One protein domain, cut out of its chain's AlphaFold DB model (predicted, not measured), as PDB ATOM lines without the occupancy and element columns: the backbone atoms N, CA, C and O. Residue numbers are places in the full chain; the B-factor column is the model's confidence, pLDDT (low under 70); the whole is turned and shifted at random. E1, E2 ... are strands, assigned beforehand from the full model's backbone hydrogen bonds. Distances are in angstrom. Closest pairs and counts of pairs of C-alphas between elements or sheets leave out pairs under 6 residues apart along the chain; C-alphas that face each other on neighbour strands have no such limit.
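What this domain is: This is residues 72 to 222 of the 240 residues of an uncharacterized protein of Helicobacter cetorum (strain ATCC BAA-540 / MIT 99-5656) (UniProt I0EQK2). Two strongly twisted sheets lie face to face as a sandwich, the larger made of E1, E2, E4, E7, E9 and E10 and the smaller of E3, E8, E5 and E6, with the strands of the one crossing those of the other at 46 degrees. The chain winds over both as a jelly roll, four nested antiparallel pairs, E1 with E10, E2 with E9, E3 with E8 and E4 with E7, while residues 185 to 191 stick out as a free loop. The printed part has 151 residues with ten named strands, E1 to E10 in chain order, and no named helix; the class is all strand, though 64 residues, under half, are in named elements. The larger sheet is branched, the smaller runs E3, E8, E5, E6, and the neighbour strands in both are antiparallel. The whole is compact, with a radius of gyration of the C-alphas of 16.0 A and spans of 50 by 34 by 23 A.

How they stand to each other: The larger sheet branches at E4, residues 109 to 120, which bends by 59 degrees at residue 117. On one side of E4 lies E7, residues 154 to 163, antiparallel at 163 degrees, with N 112 and O 160 2.9 A apart, within hydrogen-bond range. On the other side lie E10, residues 198 to 206, with N 113 and O 202 at 2.9 A, and E9, residues 178 to 180, with N 119 and O 179 at 2.8 A. Edge strand E1, residues 72 to 78, is the neighbour of E10, with N 75 and O 201 at 2.8 A. Edge strand E2, residues 81 to 83, is the neighbour of E9, with N 83 and O 178 at 2.9 A. In the smaller sheet, E8, residues 170 to 174, has E3, residues 88 to 93, as one neighbour, with N 91 and O 171 at 2.9 A, and E5, residues 130 to 135, as the other, with N 132 and O 172 at 2.9 A. E5 and E6, residues 138 to 140, form a hairpin, with N 140 and O 133 at 2.8 A. Between the sheets, the closest C-alphas of E2 and E3 are those of Val 83 and Ile 91, 7.2 A apart; E4 and E8 are apart.

Where its parts are: E1 begins at C-alpha 72, (357.002, 30.806, 532.153), and E10 ends at C-alpha 206, (352.641, 32.501, 539.421). From first to last C-alpha, E4 measures 33.0 A, E7 28.7 A, E10 24.7 A and E1 19.5 A.

The domain as a whole: The C-alphas farthest apart, those of Gly 189 and Thr 210, are 53.8 A apart. The printed part has no cut. The links E3 to E4, E6 to E7 and E9 to E10 are long. The mean pLDDT of the printed part is 70.1, and 61 residues are under 70, among them 141 to 154, 182 to 197 and 208 to 222.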
ATOM      1  N   SER A  72     357.361  32.172 532.539       79.00
ATOM      2  CA  SER A  72     357.002  30.806 532.153       79.00
ATOM      3  C   SER A  72     358.129  30.234 531.316       79.00
ATOM      4  O   SER A  72     358.530  30.854 530.331       79.00
ATOM      5  N   ILE A  73     358.654  29.077 531.709       81.44
ATOM      6  CA  ILE A  73     359.757  28.429 531.002       81.44
ATOM      7  C   ILE A  73     359.413  26.964 530.753       81.44
ATOM      8  O   ILE A  73     358.856  26.276 531.607       81.44
ATOM      9  N   VAL A  74     359.742  26.502 529.547       81.31
ATOM     10  CA  VAL A  74     359.582  25.111 529.126       81.31
ATOM     11  C   VAL A  74     360.964  24.498 528.954       81.31
ATOM     12  O   VAL A  74     361.772  24.974 528.157       81.31
ATOM     13  N   TYR A  75     361.216  23.429 529.696       80.88
ATOM     14  CA  TYR A  75     362.428  22.629 529.653       80.88
ATOM     15  C   TYR A  75     362.164  21.311 528.929       80.88
ATOM     16  O   TYR A  75     361.125  20.666 529.104       80.88
ATOM     17  N   TYR A  76     363.142  20.905 528.123       78.38
ATOM     18  CA  TYR A  76     363.149  19.621 527.436       78.38
ATOM     19  C   TYR A  76     364.398  18.849 527.829       78.38
ATOM     20  O   TYR A  76     365.501  19.178 527.390       78.38
ATOM     21  N   VAL A  77     364.227  17.792 528.618       79.12
ATOM     22  CA  VAL A  77     365.315  16.847 528.865       79.12
ATOM     23  C   VAL A  77     365.300  15.822 527.740       79.12
ATOM     24  O   VAL A  77     364.409  14.970 527.657       79.12
ATOM     25  N   LEU A  78     366.279  15.945 526.846       73.56
ATOM     26  CA  LEU A  78     366.491  15.014 525.746       73.56
ATOM     27  C   LEU A  78     367.309  13.828 526.243       73.56
ATOM     28  O   LEU A  78     368.372  14.003 526.832       73.56
ATOM     29  N   GLY A  79     366.819  12.621 525.993       69.50
ATOM     30  CA  GLY A  79     367.527  11.416 526.393       69.50
ATOM     31  C   GLY A  79     366.598  10.242 526.636       69.50
ATOM     32  O   GLY A  79     365.407  10.400 526.912       69.50
ATOM     33  N   GLN A  80     367.183   9.056 526.521       73.19
ATOM     34  CA  GLN A  80     366.593   7.803 526.962       73.19
ATOM     35  C   GLN A  80     367.285   7.432 528.268       73.19
ATOM     36  O   GLN A  80     368.513   7.376 528.307       73.19
ATOM     37  N   PHE A  81     366.514   7.195 529.324       78.81
ATOM     38  CA  PHE A  81     367.071   6.828 530.624       78.81
ATOM     39  C   PHE A  81     366.711   5.384 530.919       78.81
ATOM     40  O   PHE A  81     365.539   5.017 530.847       78.81
ATOM     41  N   TYR A  82     367.714   4.575 531.246       81.56
ATOM     42  CA  TYR A  82     367.501   3.236 531.770       81.56
ATOM     43  C   TYR A  82     367.808   3.225 533.262       81.56
ATOM     44  O   TYR A  82     368.931   3.517 533.674       81.56
ATOM     45  N   VAL A  83     366.805   2.881 534.064       81.44
ATOM     46  CA  VAL A  83     366.950   2.696 535.507       81.44
ATOM     47  C   VAL A  83     367.148   1.208 535.756       81.44
ATOM     48  O   VAL A  83     366.230   0.409 535.567       81.44
ATOM     49  N   SER A  84     368.371   0.828 536.122       74.00
ATOM     50  CA  SER A  84     368.797  -0.573 536.228       74.00
ATOM     51  C   SER A  84     368.553  -1.194 537.606       74.00
ATOM     52  O   SER A  84     368.506  -2.422 537.719       74.00
ATOM     53  N   THR A  85     368.375  -0.378 538.647       72.25
ATOM     54  CA  THR A  85     368.211  -0.829 540.034       72.25
ATOM     55  C   THR A  85     366.836  -0.447 540.579       72.25
ATOM     56  O   THR A  85     366.364   0.668 540.394       72.25
ATOM     57  N   GLY A  86     366.210  -1.366 541.319       63.75
ATOM     58  CA  GLY A  86     364.955  -1.106 542.031       63.75
ATOM     59  C   GLY A  86     365.135  -0.297 543.323       63.75
ATOM     60  O   GLY A  86     364.207  -0.179 544.104       63.75
ATOM     61  N   GLY A  87     366.316   0.244 543.617       73.81
ATOM     62  CA  GLY A  87     366.484   1.137 544.765       73.81
ATOM     63  C   GLY A  87     365.726   2.460 544.596       73.81
ATOM     64  O   GLY A  87     365.005   2.679 543.622       73.81
ATOM     65  N   GLN A  88     365.918   3.368 545.549       78.56
ATOM     66  CA  GLN A  88     365.622   4.779 545.330       78.56
ATOM     67  C   GLN A  88     366.792   5.401 544.565       78.56
ATOM     68  O   GLN A  88     367.915   5.391 545.064       78.56
ATOM     69  N   ASN A  89     366.537   5.948 543.378       83.88
ATOM     70  CA  ASN A  89     367.583   6.476 542.508       83.88
ATOM     71  C   ASN A  89     367.202   7.835 541.927       83.88
ATOM     72  O   ASN A  89     366.070   8.035 541.475       83.88
ATOM     73  N   PHE A  90     368.183   8.734 541.889       88.50
ATOM     74  CA  PHE A  90     368.143   9.921 541.048       88.50
ATOM     75  C   PHE A  90     368.195   9.487 539.582       88.50
ATOM     76  O   PHE A  90     369.049   8.684 539.205       88.50
ATOM     77  N   ILE A  91     367.277   9.999 538.767       87.50
ATOM     78  CA  ILE A  91     367.208   9.677 537.339       87.50
ATOM     79  C   ILE A  91     367.823  10.814 536.534       87.50
ATOM     80  O   ILE A  91     368.740  10.591 535.747       87.50
ATOM     81  N   THR A  92     367.299  12.029 536.705       89.88
ATOM     82  CA  THR A  92     367.782  13.207 535.982       89.88
ATOM     83  C   THR A  92     367.260  14.501 536.601       89.88
ATOM     84  O   THR A  92     366.221  14.519 537.264       89.88
ATOM     85  N   LYS A  93     367.957  15.604 536.335       90.12
ATOM     86  CA  LYS A  93     367.520  16.953 536.687       90.12
ATOM     87  C   LYS A  93     366.594  17.488 535.591       90.12
ATOM     88  O   LYS A  93     366.943  17.469 534.413       90.12
ATOM     89  N   LEU A  94     365.409  17.960 535.976       89.31
ATOM     90  CA  LEU A  94     364.351  18.440 535.069       89.31
ATOM     91  C   LEU A  94     364.380  19.955 534.841       89.31
ATOM     92  O   LEU A  94     363.796  20.464 533.889       89.31
ATOM     93  N   SER A  95     365.065  20.669 535.726       82.62
ATOM     94  CA  SER A  95     365.205  22.130 535.741       82.62
ATOM     95  C   SER A  95     366.495  22.629 535.069       82.62
ATOM     96  O   SER A  95     366.793  23.817 535.111       82.62
ATOM     97  N   SER A  96     367.271  21.751 534.429       68.81
ATOM     98  CA  SER A  96     368.488  22.103 533.680       68.81
ATOM     99  C   SER A  96     368.438  21.572 532.257       68.81
ATOM    100  O   SER A  96     368.211  20.379 532.052       68.81
ATOM    101  N   THR A  97     368.730  22.428 531.283       60.62
ATOM    102  CA  THR A  97     368.937  22.046 529.881       60.62
ATOM    103  C   THR A  97     370.336  22.433 529.418       60.62
ATOM    104  O   THR A  97     371.055  23.176 530.082       60.62
ATOM    105  N   SER A  98     370.710  21.982 528.218       53.31
ATOM    106  CA  SER A  98     371.935  22.414 527.528       53.31
ATOM    107  C   SER A  98     372.032  23.934 527.319       53.31
ATOM    108  O   SER A  98     373.113  24.440 527.039       53.31
ATOM    109  N   SER A  99     370.917  24.659 527.456       52.66
ATOM    110  CA  SER A  99     370.808  26.108 527.275       52.66
ATOM    111  C   SER A  99     370.745  26.920 528.579       52.66
ATOM    112  O   SER A  99     370.730  28.147 528.507       52.66
ATOM    113  N   GLY A 100     370.716  26.285 529.757       66.31
ATOM    114  CA  GLY A 100     370.703  26.987 531.045       66.31
ATOM    115  C   GLY A 100     369.992  26.231 532.169       66.31
ATOM    116  O   GLY A 100     369.332  25.216 531.947       66.31
ATOM    117  N   ASN A 101     370.114  26.760 533.389       75.50
ATOM    118  CA  ASN A 101     369.525  26.186 534.599       75.50
ATOM    119  C   ASN A 101     368.432  27.107 535.153       75.50
ATOM    120  O   ASN A 101     368.682  28.292 535.380       75.50
ATOM    121  N   PHE A 102     367.243  26.561 535.397       84.31
ATOM    122  CA  PHE A 102     366.294  27.139 536.343       84.31
ATOM    123  C   PHE A 102     366.645  26.683 537.744       84.31
ATOM    124  O   PHE A 102     366.922  25.505 537.946       84.31
ATOM    125  N   VAL A 103     366.528  27.582 538.709       88.56
ATOM    126  CA  VAL A 103     366.563  27.224 540.123       88.56
ATOM    127  C   VAL A 103     365.351  27.871 540.770       88.56
ATOM    128  O   VAL A 103     365.136  29.078 540.625       88.56
ATOM    129  N   MET A 104     364.529  27.065 541.436       88.31
ATOM    130  CA  MET A 104     363.352  27.551 542.148       88.31
ATOM    131  C   MET A 104     363.782  28.341 543.387       88.31
ATOM    132  O   MET A 104     364.801  28.051 544.017       88.31
ATOM    133  N   ASN A 105     362.993  29.347 543.740       87.56
ATOM    134  CA  ASN A 105     363.193  30.220 544.883       87.56
ATOM    135  C   ASN A 105     361.988  30.088 545.816       87.56
ATOM    136  O   ASN A 105     360.851  30.295 545.395       87.56
ATOM    137  N   SER A 106     362.254  29.811 547.091       85.81
ATOM    138  CA  SER A 106     361.236  29.575 548.114       85.81
ATOM    139  C   SER A 106     360.280  30.752 548.334       85.81
ATOM    140  O   SER A 106     359.180  30.547 548.839       85.81
ATOM    141  N   THR A 107     360.641  31.975 547.933       84.75
ATOM    142  CA  THR A 107     359.757  33.147 548.037       84.75
ATOM    143  C   THR A 107     358.714  33.232 546.921       84.75
ATOM    144  O   THR A 107     357.900  34.154 546.927       84.75
ATOM    145  N   LYS A 108     358.775  32.352 545.918       85.38
ATOM    146  CA  LYS A 108     357.872  32.361 544.767       85.38
ATOM    147  C   LYS A 108     356.923  31.169 544.795       85.38
ATOM    148  O   LYS A 108     357.181  30.141 545.420       85.38
ATOM    149  N   SER A 109     355.835  31.335 544.057       85.06
ATOM    150  CA  SER A 109     354.870  30.285 543.774       85.06
ATOM    151  C   SER A 109     355.082  29.760 542.363       85.06
ATOM    152  O   SER A 109     355.370  30.532 541.443       85.06
ATOM    153  N   TYR A 110     354.910  28.455 542.191       85.44
ATOM    154  CA  TYR A 110     355.127  27.771 540.927       85.44
ATOM    155  C   TYR A 110     353.941  26.892 540.558       85.44
ATOM    156  O   TYR A 110     353.424  26.150 541.391       85.44
ATOM    157  N   GLU A 111     353.565  26.918 539.287       85.81
ATOM    158  CA  GLU A 111     352.853  25.815 538.657       85.81
ATOM    159  C   GLU A 111     353.871  24.965 537.895       85.81
ATOM    160  O   GLU A 111     354.625  25.476 537.060       85.81
ATOM    161  N   ILE A 112     353.908  23.673 538.207       86.19
ATOM    162  CA  ILE A 112     354.850  22.723 537.624       86.19
ATOM    163  C   ILE A 112     354.059  21.625 536.936       86.19
ATOM    164  O   ILE A 112     353.168  21.015 537.525       86.19
ATOM    165  N   GLU A 113     354.419  21.353 535.689       86.00
ATOM    166  CA  GLU A 113     353.854  20.272 534.898       86.00
ATOM    167  C   GLU A 113     354.981  19.442 534.291       86.00
ATOM    168  O   GLU A 113     355.870  19.970 533.623       86.00
ATOM    169  N   VAL A 114     354.963  18.134 534.533       85.38
ATOM    170  CA  VAL A 114     355.956  17.195 534.003       85.38
ATOM    171  C   VAL A 114     355.229  16.089 533.268       85.38
ATOM    172  O   VAL A 114     354.339  15.452 533.834       85.38
ATOM    173  N   PHE A 115     355.632  15.831 532.025       83.19
ATOM    174  CA  PHE A 115     355.099  14.719 531.251       83.19
ATOM    175  C   PHE A 115     356.166  13.982 530.438       83.19
ATOM    176  O   PHE A 115     357.034  14.596 529.808       83.19
ATOM    177  N   PHE A 116     356.099  12.651 530.455       82.06
ATOM    178  CA  PHE A 116     356.973  11.762 529.687       82.06
ATOM    179  C   PHE A 116     356.390  10.353 529.557       82.06
ATOM    180  O   PHE A 116     355.507   9.954 530.310       82.06
ATOM    181  N   GLN A 117     356.911   9.576 528.610       78.44
ATOM    182  CA  GLN A 117     356.571   8.158 528.475       78.44
ATOM    183  C   GLN A 117     357.560   7.300 529.258       78.44
ATOM    184  O   GLN A 117     358.755   7.599 529.288       78.44
ATOM    185  N   TYR A 118     357.096   6.204 529.846       78.38
ATOM    186  CA  TYR A 118     357.961   5.218 530.478       78.38
ATOM    187  C   TYR A 118     357.462   3.791 530.245       78.38
ATOM    188  O   TYR A 118     356.282   3.542 530.016       78.38
ATOM    189  N   ASN A 119     358.386   2.843 530.299       75.75
ATOM    190  CA  ASN A 119     358.151   1.415 530.181       75.75
ATOM    191  C   ASN A 119     358.804   0.751 531.393       75.75
ATOM    192  O   ASN A 119     359.997   0.939 531.634       75.75
ATOM    193  N   ASN A 120     358.018   0.007 532.167       69.38
ATOM    194  CA  ASN A 120     358.568  -0.818 533.229       69.38
ATOM    195  C   ASN A 120     359.104  -2.114 532.607       69.38
ATOM    196  O   ASN A 120     358.342  -2.885 532.028       69.38
ATOM    197  N   ALA A 121     360.417  -2.317 532.703       66.44
ATOM    198  CA  ALA A 121     361.092  -3.468 532.111       66.44
ATOM    199  C   ALA A 121     361.062  -4.698 533.034       66.44
ATOM    200  O   ALA A 121     361.586  -5.748 532.662       66.44
ATOM    201  N   ASP A 122     360.500  -4.571 534.240       65.19
ATOM    202  CA  ASP A 122     360.334  -5.681 535.166       65.19
ATOM    203  C   ASP A 122     359.029  -6.437 534.885       65.19
ATOM    204  O   ASP A 122     357.932  -5.879 534.953       65.19
ATOM    205  N   SER A 123     359.145  -7.732 534.585       57.25
ATOM    206  CA  SER A 123     358.002  -8.629 534.395       57.25
ATOM    207  C   SER A 123     357.217  -8.869 535.690       57.25
ATOM    208  O   SER A 123     356.055  -9.255 535.628       57.25
ATOM    209  N   ASN A 124     357.839  -8.623 536.850       59.62
ATOM    210  CA  ASN A 124     357.224  -8.681 538.174       59.62
ATOM    211  C   ASN A 124     357.213  -7.277 538.784       59.62
ATOM    212  O   ASN A 124     357.876  -7.033 539.793       59.62
ATOM    213  N   VAL A 125     356.495  -6.345 538.142       62.88
ATOM    214  CA  VAL A 125     356.365  -4.952 538.595       62.88
ATOM    215  C   VAL A 125     356.146  -4.921 540.102       62.88
ATOM    216  O   VAL A 125     355.110  -5.370 540.596       62.88
ATOM    217  N   ASN A 126     357.128  -4.392 540.838       66.12
ATOM    218  CA  ASN A 126     356.953  -4.168 542.261       66.12
ATOM    219  C   ASN A 126     355.735  -3.237 542.418       66.12
ATOM    220  O   ASN A 126     355.760  -2.139 541.857       66.12
ATOM    221  N   PRO A 127     354.679  -3.630 543.152       66.19
ATOM    222  CA  PRO A 127     353.477  -2.809 543.305       66.19
ATOM    223  C   PRO A 127     353.758  -1.462 543.989       66.19
ATOM    224  O   PRO A 127     352.933  -0.558 543.938       66.19
ATOM    225  N   GLN A 128     354.930  -1.312 544.614       69.50
ATOM    226  CA  GLN A 128     355.425  -0.067 545.195       69.50
ATOM    227  C   GLN A 128     356.349   0.730 544.256       69.50
ATOM    228  O   GLN A 128     356.967   1.699 544.701       69.50
ATOM    229  N   SER A 129     356.490   0.320 542.991       72.38
ATOM    230  CA  SER A 129     357.239   1.059 541.974       72.38
ATOM    231  C   SER A 129     356.604   2.425 541.745       72.38
ATOM    232  O   SER A 129     355.433   2.516 541.385       72.38
ATOM    233  N   SER A 130     357.384   3.490 541.905       74.88
ATOM    234  CA  SER A 130     356.903   4.859 541.741       74.88
ATOM    235  C   SER A 130     357.954   5.783 541.135       74.88
ATOM    236  O   SER A 130     359.164   5.562 541.235       74.88
ATOM    237  N   LEU A 131     357.458   6.844 540.500       81.38
ATOM    238  CA  LEU A 131     358.228   7.979 540.009       81.38
ATOM    239  C   LEU A 131     357.786   9.217 540.785       81.38
ATOM    240  O   LEU A 131     356.587   9.445 540.964       81.38
ATOM    241  N   ALA A 132     358.742  10.012 541.246       81.44
ATOM    242  CA  ALA A 132     358.474  11.189 542.057       81.44
ATOM    243  C   ALA A 132     359.382  12.350 541.682       81.44
ATOM    244  O   ALA A 132     360.488  12.169 541.170       81.44
ATOM    245  N   LEU A 133     358.892  13.546 541.982       86.19
ATOM    246  CA  LEU A 133     359.635  14.778 541.821       86.19
ATOM    247  C   LEU A 133     360.245  15.179 543.158       86.19
ATOM    248  O   LEU A 133     359.632  14.976 544.205       86.19
ATOM    249  N   ARG A 134     361.449  15.742 543.132       87.06
ATOM    250  CA  ARG A 134     362.157  16.201 544.329       87.06
ATOM    251  C   ARG A 134     362.701  17.614 544.128       87.06
ATOM    252  O   ARG A 134     363.059  17.979 543.013       87.06
ATOM    253  N   CYS A 135     362.737  18.365 545.223       87.88
ATOM    254  CA  CYS A 135     363.418  19.650 545.380       87.88
ATOM    255  C   CYS A 135     364.213  19.656 546.704       87.88
ATOM    256  O   CYS A 135     364.275  18.623 547.388       87.88
ATOM    257  N   ASP A 136     364.791  20.794 547.097       87.56
ATOM    258  CA  ASP A 136     365.582  20.908 548.337       87.56
ATOM    259  C   ASP A 136     364.772  20.534 549.589       87.56
ATOM    260  O   ASP A 136     365.299  19.926 550.520       87.56
ATOM    261  N   GLN A 137     363.474  20.845 549.595       83.38
ATOM    262  CA  GLN A 137     362.552  20.556 550.699       83.38
ATOM    263  C   GLN A 137     362.091  19.088 550.734       83.38
ATOM    264  O   GLN A 137     361.358  18.696 551.638       83.38
ATOM    265  N   GLY A 138     362.504  18.263 549.767       81.69
ATOM    266  CA  GLY A 138     362.163  16.845 549.697       81.69
ATOM    267  C   GLY A 138     361.280  16.483 548.506       81.69
ATOM    268  O   GLY A 138     361.263  17.167 547.478       81.69
ATOM    269  N   PHE A 139     360.597  15.342 548.618       78.44
ATOM    270  CA  PHE A 139     359.729  14.838 547.559       78.44
ATOM    271  C   PHE A 139     358.442  15.652 547.476       78.44
ATOM    272  O   PHE A 139     357.701  15.781 548.448       78.44
ATOM    273  N   ILE A 140     358.167  16.156 546.280       75.94
ATOM    274  CA  ILE A 140     356.904  16.782 545.928       75.94
ATOM    275  C   ILE A 140     355.977  15.636 545.552       75.94
ATOM    276  O   ILE A 140     356.301  14.894 544.629       75.94
ATOM    277  N   MET A 141     354.881  15.428 546.281       64.44
ATOM    278  CA  MET A 141     353.967  14.318 546.004       64.44
ATOM    279  C   MET A 141     353.000  14.692 544.872       64.44
ATOM    280  O   MET A 141     352.124  15.528 545.079       64.44
ATOM    281  N   PRO A 142     353.069  14.063 543.688       53.22
ATOM    282  CA  PRO A 142     351.895  13.938 542.837       53.22
ATOM    283  C   PRO A 142     350.850  13.093 543.563       53.22
ATOM    284  O   PRO A 142     351.214  12.153 544.273       53.22
ATOM    285  N   SER A 143     349.566  13.323 543.303       42.12
ATOM    286  CA  SER A 143     348.548  12.285 543.493       42.12
ATOM    287  C   SER A 143     349.060  10.962 542.909       42.12
ATOM    288  O   SER A 143     349.422  10.911 541.732       42.12
ATOM    289  N   PHE A 144     349.150   9.910 543.723       43.91
ATOM    290  CA  PHE A 144     349.642   8.606 543.290       43.91
ATOM    291  C   PHE A 144     348.740   8.058 542.181       43.91
ATOM    292  O   PHE A 144     347.642   7.578 542.456       43.91
ATOM    293  N   THR A 145     349.191   8.083 540.929       40.78
ATOM    294  CA  THR A 145     348.550   7.278 539.889       40.78
ATOM    295  C   THR A 145     349.044   5.849 540.076       40.78
ATOM    296  O   THR A 145     350.118   5.480 539.605       40.78
ATOM    297  N   THR A 146     348.297   5.050 540.839       44.19
ATOM    298  CA  THR A 146     348.531   3.607 540.938       44.19
ATOM    299  C   THR A 146     348.478   3.016 539.535       44.19
ATOM    300  O   THR A 146     347.476   3.163 538.836       44.19
ATOM    301  N   THR A 147     349.556   2.371 539.094       46.75
ATOM    302  CA  THR A 147     349.623   1.763 537.765       46.75
ATOM    303  C   THR A 147     348.827   0.459 537.767       46.75
ATOM    304  O   THR A 147     349.364  -0.618 538.024       46.75
ATOM    305  N   THR A 148     347.522   0.537 537.528       43.59
ATOM    306  CA  THR A 148     346.609  -0.614 537.528       43.59
ATOM    307  C   THR A 148     346.643  -1.362 536.184       43.59
ATOM    308  O   THR A 148     345.632  -1.407 535.501       43.59
ATOM    309  N   ALA A 149     347.799  -1.899 535.753       42.91
ATOM    310  CA  ALA A 149     347.931  -3.040 534.810       42.91
ATOM    311  C   ALA A 149     349.371  -3.219 534.256       42.91
ATOM    312  O   ALA A 149     350.081  -2.233 534.051       42.91
ATOM    313  N   PRO A 150     349.777  -4.455 533.897       41.84
ATOM    314  CA  PRO A 150     351.097  -4.802 533.345       41.84
ATOM    315  C   PRO A 150     351.257  -4.517 531.831       41.84
ATOM    316  O   PRO A 150     351.916  -5.274 531.123       41.84
ATOM    317  N   GLN A 151     350.647  -3.457 531.293       45.59
ATOM    318  CA  GLN A 151     350.796  -3.115 529.868       45.59
ATOM    319  C   GLN A 151     352.017  -2.196 529.652       45.59
ATOM    320  O   GLN A 151     352.189  -1.178 530.324       45.59
ATOM    321  N   GLN A 152     352.875  -2.595 528.708       56.69
ATOM    322  CA  GLN A 152     354.290  -2.235 528.514       56.69
ATOM    323  C   GLN A 152     354.637  -0.759 528.215       56.69
ATOM    324  O   GLN A 152     355.794  -0.463 527.950       56.69
ATOM    325  N   THR A 153     353.736   0.221 528.224       58.66
ATOM    326  CA  THR A 153     354.111   1.646 528.059       58.66
ATOM    327  C   THR A 153     353.064   2.530 528.716       58.66
ATOM    328  O   THR A 153     351.874   2.373 528.461       58.66
ATOM    329  N   GLN A 154     353.504   3.455 529.563       69.31
ATOM    330  CA  GLN A 154     352.649   4.347 530.337       69.31
ATOM    331  C   GLN A 154     353.111   5.798 530.187       69.31
ATOM    332  O   GLN A 154     354.262   6.074 529.843       69.31
ATOM    333  N   ILE A 155     352.197   6.735 530.431       74.81
ATOM    334  CA  ILE A 155     352.491   8.167 530.445       74.81
ATOM    335  C   ILE A 155     352.576   8.597 531.905       74.81
ATOM    336  O   ILE A 155     351.619   8.444 532.659       74.81
ATOM    337  N   TYR A 156     353.725   9.130 532.302       78.12
ATOM    338  CA  TYR A 156     353.831   9.911 533.520       78.12
ATOM    339  C   TYR A 156     353.359  11.320 533.191       78.12
ATOM    340  O   TYR A 156     353.916  11.957 532.298       78.12
ATOM    341  N   HIS A 157     352.334  11.794 533.887       81.75
ATOM    342  CA  HIS A 157     351.870  13.171 533.808       81.75
ATOM    343  C   HIS A 157     351.497  13.626 535.207       81.75
ATOM    344  O   HIS A 157     350.664  13.009 535.866       81.75
ATOM    345  N   VAL A 158     352.137  14.696 535.662       77.88
ATOM    346  CA  VAL A 158     351.770  15.375 536.898       77.88
ATOM    347  C   VAL A 158     351.710  16.868 536.647       77.88
ATOM    348  O   VAL A 158     352.569  17.426 535.965       77.88
ATOM    349  N   LYS A 159     350.708  17.504 537.246       81.00
ATOM    350  CA  LYS A 159     350.574  18.949 537.325       81.00
ATOM    351  C   LYS A 159     350.236  19.347 538.760       81.00
ATOM    352  O   LYS A 159     349.320  18.774 539.339       81.00
ATOM    353  N   PHE A 160     350.968  20.297 539.334       77.94
ATOM    354  CA  PHE A 160     350.752  20.743 540.712       77.94
ATOM    355  C   PHE A 160     351.163  22.202 540.918       77.94
ATOM    356  O   PHE A 160     351.917  22.778 540.132       77.94
ATOM    357  N   LEU A 161     350.646  22.780 542.000       79.62
ATOM    358  CA  LEU A 161     350.992  24.107 542.493       79.62
ATOM    359  C   LEU A 161     351.855  23.949 543.743       79.62
ATOM    360  O   LEU A 161     351.522  23.163 544.632       79.62
ATOM    361  N   ALA A 162     352.957  24.686 543.812       77.38
ATOM    362  CA  ALA A 162     353.889  24.616 544.926       77.38
ATOM    363  C   ALA A 162     354.374  26.003 545.343       77.38
ATOM    364  O   ALA A 162     354.629  26.874 544.510       77.38
ATOM    365  N   THR A 163     354.532  26.190 546.649       80.25
ATOM    366  CA  THR A 163     355.108  27.388 547.270       80.25
ATOM    367  C   THR A 163     356.124  26.965 548.312       80.25
ATOM    368  O   THR A 163     356.107  25.825 548.777       80.25
ATOM    369  N   GLY A 164     357.063  27.853 548.640       80.50
ATOM    370  CA  GLY A 164     358.109  27.523 549.607       80.50
ATOM    371  C   GLY A 164     359.138  26.505 549.102       80.50
ATOM    372  O   GLY A 164     359.987  26.084 549.884       80.50
ATOM    373  N   ILE A 165     359.094  26.119 547.820       84.81
ATOM    374  CA  ILE A 165     360.057  25.191 547.219       84.81
ATOM    375  C   ILE A 165     361.253  25.934 546.619       84.81
ATOM    376  O   ILE A 165     361.106  27.003 546.024       84.81
ATOM    377  N   SER A 166     362.442  25.359 546.755       87.12
ATOM    378  CA  SER A 166     363.683  25.902 546.216       87.12
ATOM    379  C   SER A 166     364.555  24.830 545.581       87.12
ATOM    380  O   SER A 166     364.316  23.629 545.721       87.12
ATOM    381  N   GLY A 167     365.581  25.301 544.883       89.31
ATOM    382  CA  GLY A 167     366.589  24.437 544.302       89.31
ATOM    383  C   GLY A 167     366.144  23.850 542.976       89.31
ATOM    384  O   GLY A 167     365.321  24.413 542.243       89.31
ATOM    385  N   ASP A 168     366.736  22.714 542.660       91.19
ATOM    386  CA  ASP A 168     366.535  22.043 541.394       91.19
ATOM    387  C   ASP A 168     365.312  21.128 541.448       91.19
ATOM    388  O   ASP A 168     365.102  20.394 542.409       91.19
ATOM    389  N   LEU A 169     364.511  21.135 540.383       90.94
ATOM    390  CA  LEU A 169     363.511  20.094 540.160       90.94
ATOM    391  C   LEU A 169     364.195  18.840 539.608       90.94
ATOM    392  O   LEU A 169     364.815  18.895 538.539       90.94
ATOM    393  N   GLU A 170     364.043  17.720 540.307       89.44
ATOM    394  CA  GLU A 170     364.663  16.431 539.994       89.44
ATOM    395  C   GLU A 170     363.616  15.334 539.794       89.44
ATOM    396  O   GLU A 170     362.594  15.307 540.480       89.44
ATOM    397  N   LEU A 171     363.905  14.383 538.902       89.25
ATOM    398  CA  LEU A 171     363.143  13.148 538.752       89.25
ATOM    399  C   LEU A 171     363.849  12.001 539.473       89.25
ATOM    400  O   LEU A 171     365.030  11.734 539.244       89.25
ATOM    401  N   TRP A 172     363.087  11.277 540.281       86.44
ATOM    402  CA  TRP A 172     363.537  10.114 541.031       86.44
ATOM    403  C   TRP A 172     362.614   8.923 540.793       86.44
ATOM    404  O   TRP A 172     361.412   9.081 540.574       86.44
ATOM    405  N   GLY A 173     363.174   7.720 540.888       81.94
ATOM    406  CA  GLY A 173     362.423   6.466 540.891       81.94
ATOM    407  C   GLY A 173     362.658   5.682 542.178       81.94
ATOM    408  O   GLY A 173     363.760   5.712 542.723       81.94
ATOM    409  N   LYS A 174     361.638   4.962 542.654       77.94
ATOM    410  CA  LYS A 174     361.743   3.958 543.725       77.94
ATOM    411  C   LYS A 174     361.154   2.652 543.238       77.94
ATOM    412  O   LYS A 174     360.034   2.660 542.741       77.94
ATOM    413  N   TYR A 175     361.891   1.547 543.351       74.06
ATOM    414  CA  TYR A 175     361.498   0.231 542.816       74.06
ATOM    415  C   TYR A 175     361.151   0.219 541.317       74.06
ATOM    416  O   TYR A 175     360.798  -0.828 540.780       74.06
ATOM    417  N   PHE A 176     361.321   1.350 540.628       79.12
ATOM    418  CA  PHE A 176     361.159   1.486 539.197       79.12
ATOM    419  C   PHE A 176     362.417   0.980 538.508       79.12
ATOM    420  O   PHE A 176     363.504   1.521 538.705       79.12
ATOM    421  N   LYS A 177     362.250  -0.042 537.672       80.75
ATOM    422  CA  LYS A 177     363.299  -0.580 536.817       80.75
ATOM    423  C   LYS A 177     362.785  -0.601 535.391       80.75
ATOM    424  O   LYS A 177     361.878  -1.353 535.052       80.75
ATOM    425  N   GLY A 178     363.339   0.238 534.534       78.88
ATOM    426  CA  GLY A 178     362.740   0.421 533.227       78.88
ATOM    427  C   GLY A 178     363.316   1.568 532.442       78.88
ATOM    428  O   GLY A 178     364.342   2.152 532.789       78.88
ATOM    429  N   TYR A 179     362.632   1.863 531.353       81.50
ATOM    430  CA  TYR A 179     363.035   2.870 530.403       81.50
ATOM    431  C   TYR A 179     362.139   4.095 530.510       81.50
ATOM    432  O   TYR A 179     360.919   3.979 530.573       81.50
ATOM    433  N   ILE A 180     362.737   5.277 530.461       82.00
ATOM    434  CA  ILE A 180     362.036   6.548 530.290       82.00
ATOM    435  C   ILE A 180     362.352   7.074 528.892       82.00
ATOM    436  O   ILE A 180     363.506   7.059 528.459       82.00
ATOM    437  N   ASN A 181     361.311   7.532 528.195       73.44
ATOM    438  CA  ASN A 181     361.328   8.015 526.813       73.44
ATOM    439  C   ASN A 181     361.804   6.985 525.779       73.44
ATOM    440  O   ASN A 181     362.410   7.344 524.766       73.44
ATOM    441  N   VAL A 182     361.518   5.701 526.007       63.59
ATOM    442  CA  VAL A 182     361.804   4.631 525.045       63.59
ATOM    443  C   VAL A 182     360.496   4.054 524.521       63.59
ATOM    444  O   VAL A 182     359.691   3.526 525.280       63.59
ATOM    445  N   TRP A 183     360.311   4.147 523.206       52.12
ATOM    446  CA  TRP A 183     359.291   3.397 522.480       52.12
ATOM    447  C   TRP A 183     359.776   1.960 522.278       52.12
ATOM    448  O   TRP A 183     360.873   1.749 521.754       52.12
ATOM    449  N   TYR A 184     358.966   0.979 522.667       45.38
ATOM    450  CA  TYR A 184     359.230  -0.426 522.369       45.38
ATOM    451  C   TYR A 184     358.897  -0.677 520.892       45.38
ATOM    452  O   TYR A 184     357.739  -0.572 520.497       45.38
ATOM    453  N   GLY A 185     359.896  -0.956 520.049       49.31
ATOM    454  CA  GLY A 185     359.625  -1.307 518.646       49.31
ATOM    455  C   GLY A 185     360.718  -1.037 517.615       49.31
ATOM    456  O   GLY A 185     360.482  -1.278 516.437       49.31
ATOM    457  N   VAL A 186     361.903  -0.562 518.002       45.12
ATOM    458  CA  VAL A 186     363.025  -0.415 517.061       45.12
ATOM    459  C   VAL A 186     364.277  -1.056 517.636       45.12
ATOM    460  O   VAL A 186     364.837  -0.594 518.629       45.12
ATOM    461  N   SER A 187     364.660  -2.166 517.006       44.72
ATOM    462  CA  SER A 187     365.923  -2.868 517.202       44.72
ATOM    463  C   SER A 187     367.103  -1.903 517.163       44.72
ATOM    464  O   SER A 187     367.120  -0.949 516.384       44.72
ATOM    465  N   TYR A 188     368.120  -2.205 517.971       45.34
ATOM    466  CA  TYR A 188     369.471  -1.677 517.813       45.34
ATOM    467  C   TYR A 188     369.859  -1.689 516.322       45.34
ATOM    468  O   TYR A 188     370.042  -2.761 515.753       45.34
ATOM    469  N   GLY A 189     369.955  -0.515 515.687       48.84
ATOM    470  CA  GLY A 189     370.565  -0.384 514.358       48.84
ATOM    471  C   GLY A 189     369.792   0.362 513.268       48.84
ATOM    472  O   GLY A 189     370.358   0.535 512.193       48.84
ATOM    473  N   SER A 190     368.569   0.852 513.484       47.78
ATOM    474  CA  SER A 190     367.902   1.708 512.486       47.78
ATOM    475  C   SER A 190     367.470   3.051 513.065       47.78
ATOM    476  O   SER A 190     366.964   3.146 514.183       47.78
ATOM    477  N   SER A 191     367.732   4.109 512.297       49.88
ATOM    478  CA  SER A 191     367.478   5.520 512.592       49.88
ATOM    479  C   SER A 191     365.990   5.804 512.819       49.88
ATOM    480  O   SER A 191     365.306   6.355 511.960       49.88
ATOM    481  N   ALA A 192     365.460   5.418 513.975       47.12
ATOM    482  CA  ALA A 192     364.125   5.803 514.393       47.12
ATOM    483  C   ALA A 192     364.141   7.292 514.752       47.12
ATOM    484  O   ALA A 192     364.798   7.693 515.717       47.12
ATOM    485  N   SER A 193     363.447   8.095 513.943       44.75
ATOM    486  CA  SER A 193     363.319   9.550 514.060       44.75
ATOM    487  C   SER A 193     363.253  10.039 515.510       44.75
ATOM    488  O   SER A 193     362.365   9.680 516.282       44.75
ATOM    489  N   PHE A 194     364.200  10.908 515.855       44.50
ATOM    490  CA  PHE A 194     364.472  11.460 517.185       44.50
ATOM    491  C   PHE A 194     363.415  12.457 517.708       44.50
ATOM    492  O   PHE A 194     363.659  13.169 518.678       44.50
ATOM    493  N   SER A 195     362.238  12.543 517.091       47.69
ATOM    494  CA  SER A 195     361.391  13.737 517.195       47.69
ATOM    495  C   SER A 195     360.526  13.830 518.464       47.69
ATOM    496  O   SER A 195     359.942  14.881 518.710       47.69
ATOM    497  N   THR A 196     360.417  12.775 519.283       51.16
ATOM    498  CA  THR A 196     359.436  12.721 520.396       51.16
ATOM    499  C   THR A 196     359.969  12.212 521.743       51.16
ATOM    500  O   THR A 196     359.219  12.183 522.717       51.16
ATOM    501  N   LYS A 197     361.256  11.858 521.859       62.03
ATOM    502  CA  LYS A 197     361.837  11.279 523.089       62.03
ATOM    503  C   LYS A 197     362.344  12.361 524.048       62.03
ATOM    504  O   LYS A 197     363.545  12.625 524.114       62.03
ATOM    505  N   ARG A 198     361.431  13.012 524.767       71.75
ATOM    506  CA  ARG A 198     361.772  14.090 525.705       71.75
ATOM    507  C   ARG A 198     360.921  14.044 526.962       71.75
ATOM    508  O   ARG A 198     359.710  13.862 526.872       71.75
ATOM    509  N   ILE A 199     361.553  14.280 528.112       83.88
ATOM    510  CA  ILE A 199     360.807  14.706 529.295       83.88
ATOM    511  C   ILE A 199     360.499  16.174 529.092       83.88
ATOM    512  O   ILE A 199     361.415  16.974 528.888       83.88
ATOM    513  N   THR A 200     359.217  16.512 529.098       85.94
ATOM    514  CA  THR A 200     358.805  17.907 529.032       85.94
ATOM    515  C   THR A 200     358.455  18.372 530.427       85.94
ATOM    516  O   THR A 200     357.688  17.725 531.140       85.94
ATOM    517  N   THR A 201     359.032  19.501 530.804       88.00
ATOM    518  CA  THR A 201     358.829  20.125 532.102       88.00
ATOM    519  C   THR A 201     358.477  21.582 531.874       88.00
ATOM    520  O   THR A 201     359.245  22.325 531.275       88.00
ATOM    521  N   ILE A 202     357.301  21.993 532.323       86.81
ATOM    522  CA  ILE A 202     356.842  23.377 532.269       86.81
ATOM    523  C   ILE A 202     356.880  23.904 533.696       86.81
ATOM    524  O   ILE A 202     356.292  23.300 534.590       86.81
ATOM    525  N   ILE A 203     357.576  25.020 533.903       88.12
ATOM    526  CA  ILE A 203     357.620  25.719 535.186       88.12
ATOM    527  C   ILE A 203     357.141  27.145 534.951       88.12
ATOM    528  O   ILE A 203     357.736  27.898 534.174       88.12
ATOM    529  N   ARG A 204     356.046  27.512 535.612       87.69
ATOM    530  CA  ARG A 204     355.482  28.860 535.567       87.69
ATOM    531  C   ARG A 204     355.567  29.473 536.946       87.69
ATOM    532  O   ARG A 204     354.994  28.939 537.886       87.69
ATOM    533  N   GLU A 205     356.268  30.592 537.062       87.75
ATOM    534  CA  GLU A 205     356.104  31.476 538.208       87.75
ATOM    535  C   GLU A 205     354.692  32.050 538.158       87.75
ATOM    536  O   GLU A 205     354.262  32.573 537.127       87.75
ATOM    537  N   ILE A 206     353.980  31.945 539.268       82.75
ATOM    538  CA  ILE A 206     352.641  32.501 539.421       82.75
ATOM    539  C   ILE A 206     352.658  33.524 540.556       82.75
ATOM    540  O   ILE A 206     353.537  33.464 541.426       82.75
ATOM    541  N   PRO A 207     351.704  34.467 540.573       76.31
ATOM    542  CA  PRO A 207     351.532  35.349 541.712       76.31
ATOM    543  C   PRO A 207     351.418  34.581 543.032       76.31
ATOM    544  O   PRO A 207     350.998  33.422 543.032       76.31
ATOM    545  N   PRO A 208     351.769  35.194 544.173       65.69
ATOM    546  CA  PRO A 208     351.368  34.671 545.470       65.69
ATOM    547  C   PRO A 208     349.836  34.574 545.489       65.69
ATOM    548  O   PRO A 208     349.150  35.592 545.537       65.69
ATOM    549  N   ILE A 209     349.298  33.363 545.357       59.22
ATOM    550  CA  ILE A 209     347.858  33.109 545.423       59.22
ATOM    551  C   ILE A 209     347.560  32.604 546.833       59.22
ATOM    552  O   ILE A 209     348.248  31.710 547.325       59.22
ATOM    553  N   THR A 210     346.555  33.188 547.481       49.28
ATOM    554  CA  THR A 210     346.126  32.834 548.843       49.28
ATOM    555  C   THR A 210     345.237  31.587 548.901       49.28
ATOM    556  O   THR A 210     345.097  31.011 549.973       49.28
ATOM    557  N   ASP A 211     344.696  31.134 547.761       46.88
ATOM    558  CA  ASP A 211     343.503  30.266 547.724       46.88
ATOM    559  C   ASP A 211     343.705  28.884 547.059       46.88
ATOM    560  O   ASP A 211     342.734  28.199 546.742       46.88
ATOM    561  N   TYR A 212     344.944  28.428 546.841       43.34
ATOM    562  CA  TYR A 212     345.202  27.045 546.409       43.34
ATOM    563  C   TYR A 212     345.824  26.222 547.537       43.34
ATOM    564  O   TYR A 212     346.813  26.633 548.142       43.34
ATOM    565  N   VAL A 213     345.269  25.031 547.789       42.16
ATOM    566  CA  VAL A 213     345.831  24.073 548.748       42.16
ATOM    567  C   VAL A 213     347.204  23.602 548.277       42.16
ATOM    568  O   VAL A 213     347.363  22.990 547.220       42.16
ATOM    569  N   PHE A 214     348.202  23.923 549.096       45.97
ATOM    570  CA  PHE A 214     349.586  23.514 548.932       45.97
ATOM    571  C   PHE A 214     349.717  22.007 549.130       45.97
ATOM    572  O   PHE A 214     349.360  21.479 550.183       45.97
ATOM    573  N   VAL A 215     350.328  21.322 548.166       49.69
ATOM    574  CA  VAL A 215     350.944  20.029 548.463       49.69
ATOM    575  C   VAL A 215     352.305  20.325 549.085       49.69
ATOM    576  O   VAL A 215     353.290  20.550 548.382       49.69
ATOM    577  N   MET A 216     352.348  20.393 550.416       42.97
ATOM    578  CA  MET A 216     353.614  20.436 551.143       42.97
ATOM    579  C   MET A 216     354.330  19.073 551.077       42.97
ATOM    580  O   MET A 216     353.674  18.031 550.987       42.97
ATOM    581  N   PRO A 217     355.673  19.062 551.141       44.38
ATOM    582  CA  PRO A 217     356.458  17.837 551.228       44.38
ATOM    583  C   PRO A 217     356.191  17.119 552.554       44.38
ATOM    584  O   PRO A 217     356.335  17.687 553.638       44.38
ATOM    585  N   ALA A 218     355.850  15.835 552.473       39.84
ATOM    586  CA  ALA A 218     355.914  14.956 553.627       39.84
ATOM    587  C   ALA A 218     357.367  14.480 553.820       39.84
ATOM    588  O   ALA A 218     357.879  13.677 553.042       39.84
ATOM    589  N   ASN A 219     357.967  14.940 554.921       40.56
ATOM    590  CA  ASN A 219     359.083  14.349 555.676       40.56
ATOM    591  C   ASN A 219     360.542  14.666 555.274       40.56
ATOM    592  O   ASN A 219     361.077  14.210 554.266       40.56
ATOM    593  N   ASN A 220     361.236  15.303 556.228       41.03
ATOM    594  CA  ASN A 220     362.679  15.574 556.302       41.03
ATOM    595  C   ASN A 220     363.550  14.337 556.619       41.03
ATOM    596  O   ASN A 220     364.483  14.441 557.416       41.03
ATOM    597  N   GLY A 221     363.306  13.147 556.060       39.66
ATOM    598  CA  GLY A 221     364.254  12.073 556.397       39.66
ATOM    599  C   GLY A 221     364.155  10.734 555.714       39.66
ATOM    600  O   GLY A 221     365.189  10.188 555.354       39.66
ATOM    601  N   THR A 222     362.979  10.156 555.525       40.88
ATOM    602  CA  THR A 222     362.928   8.746 555.118       40.88
ATOM    603  C   THR A 222     361.597   8.402 554.496       40.88
ATOM    604  O   THR A 222     360.572   8.685 555.105       40.88
TER     605      THR A 222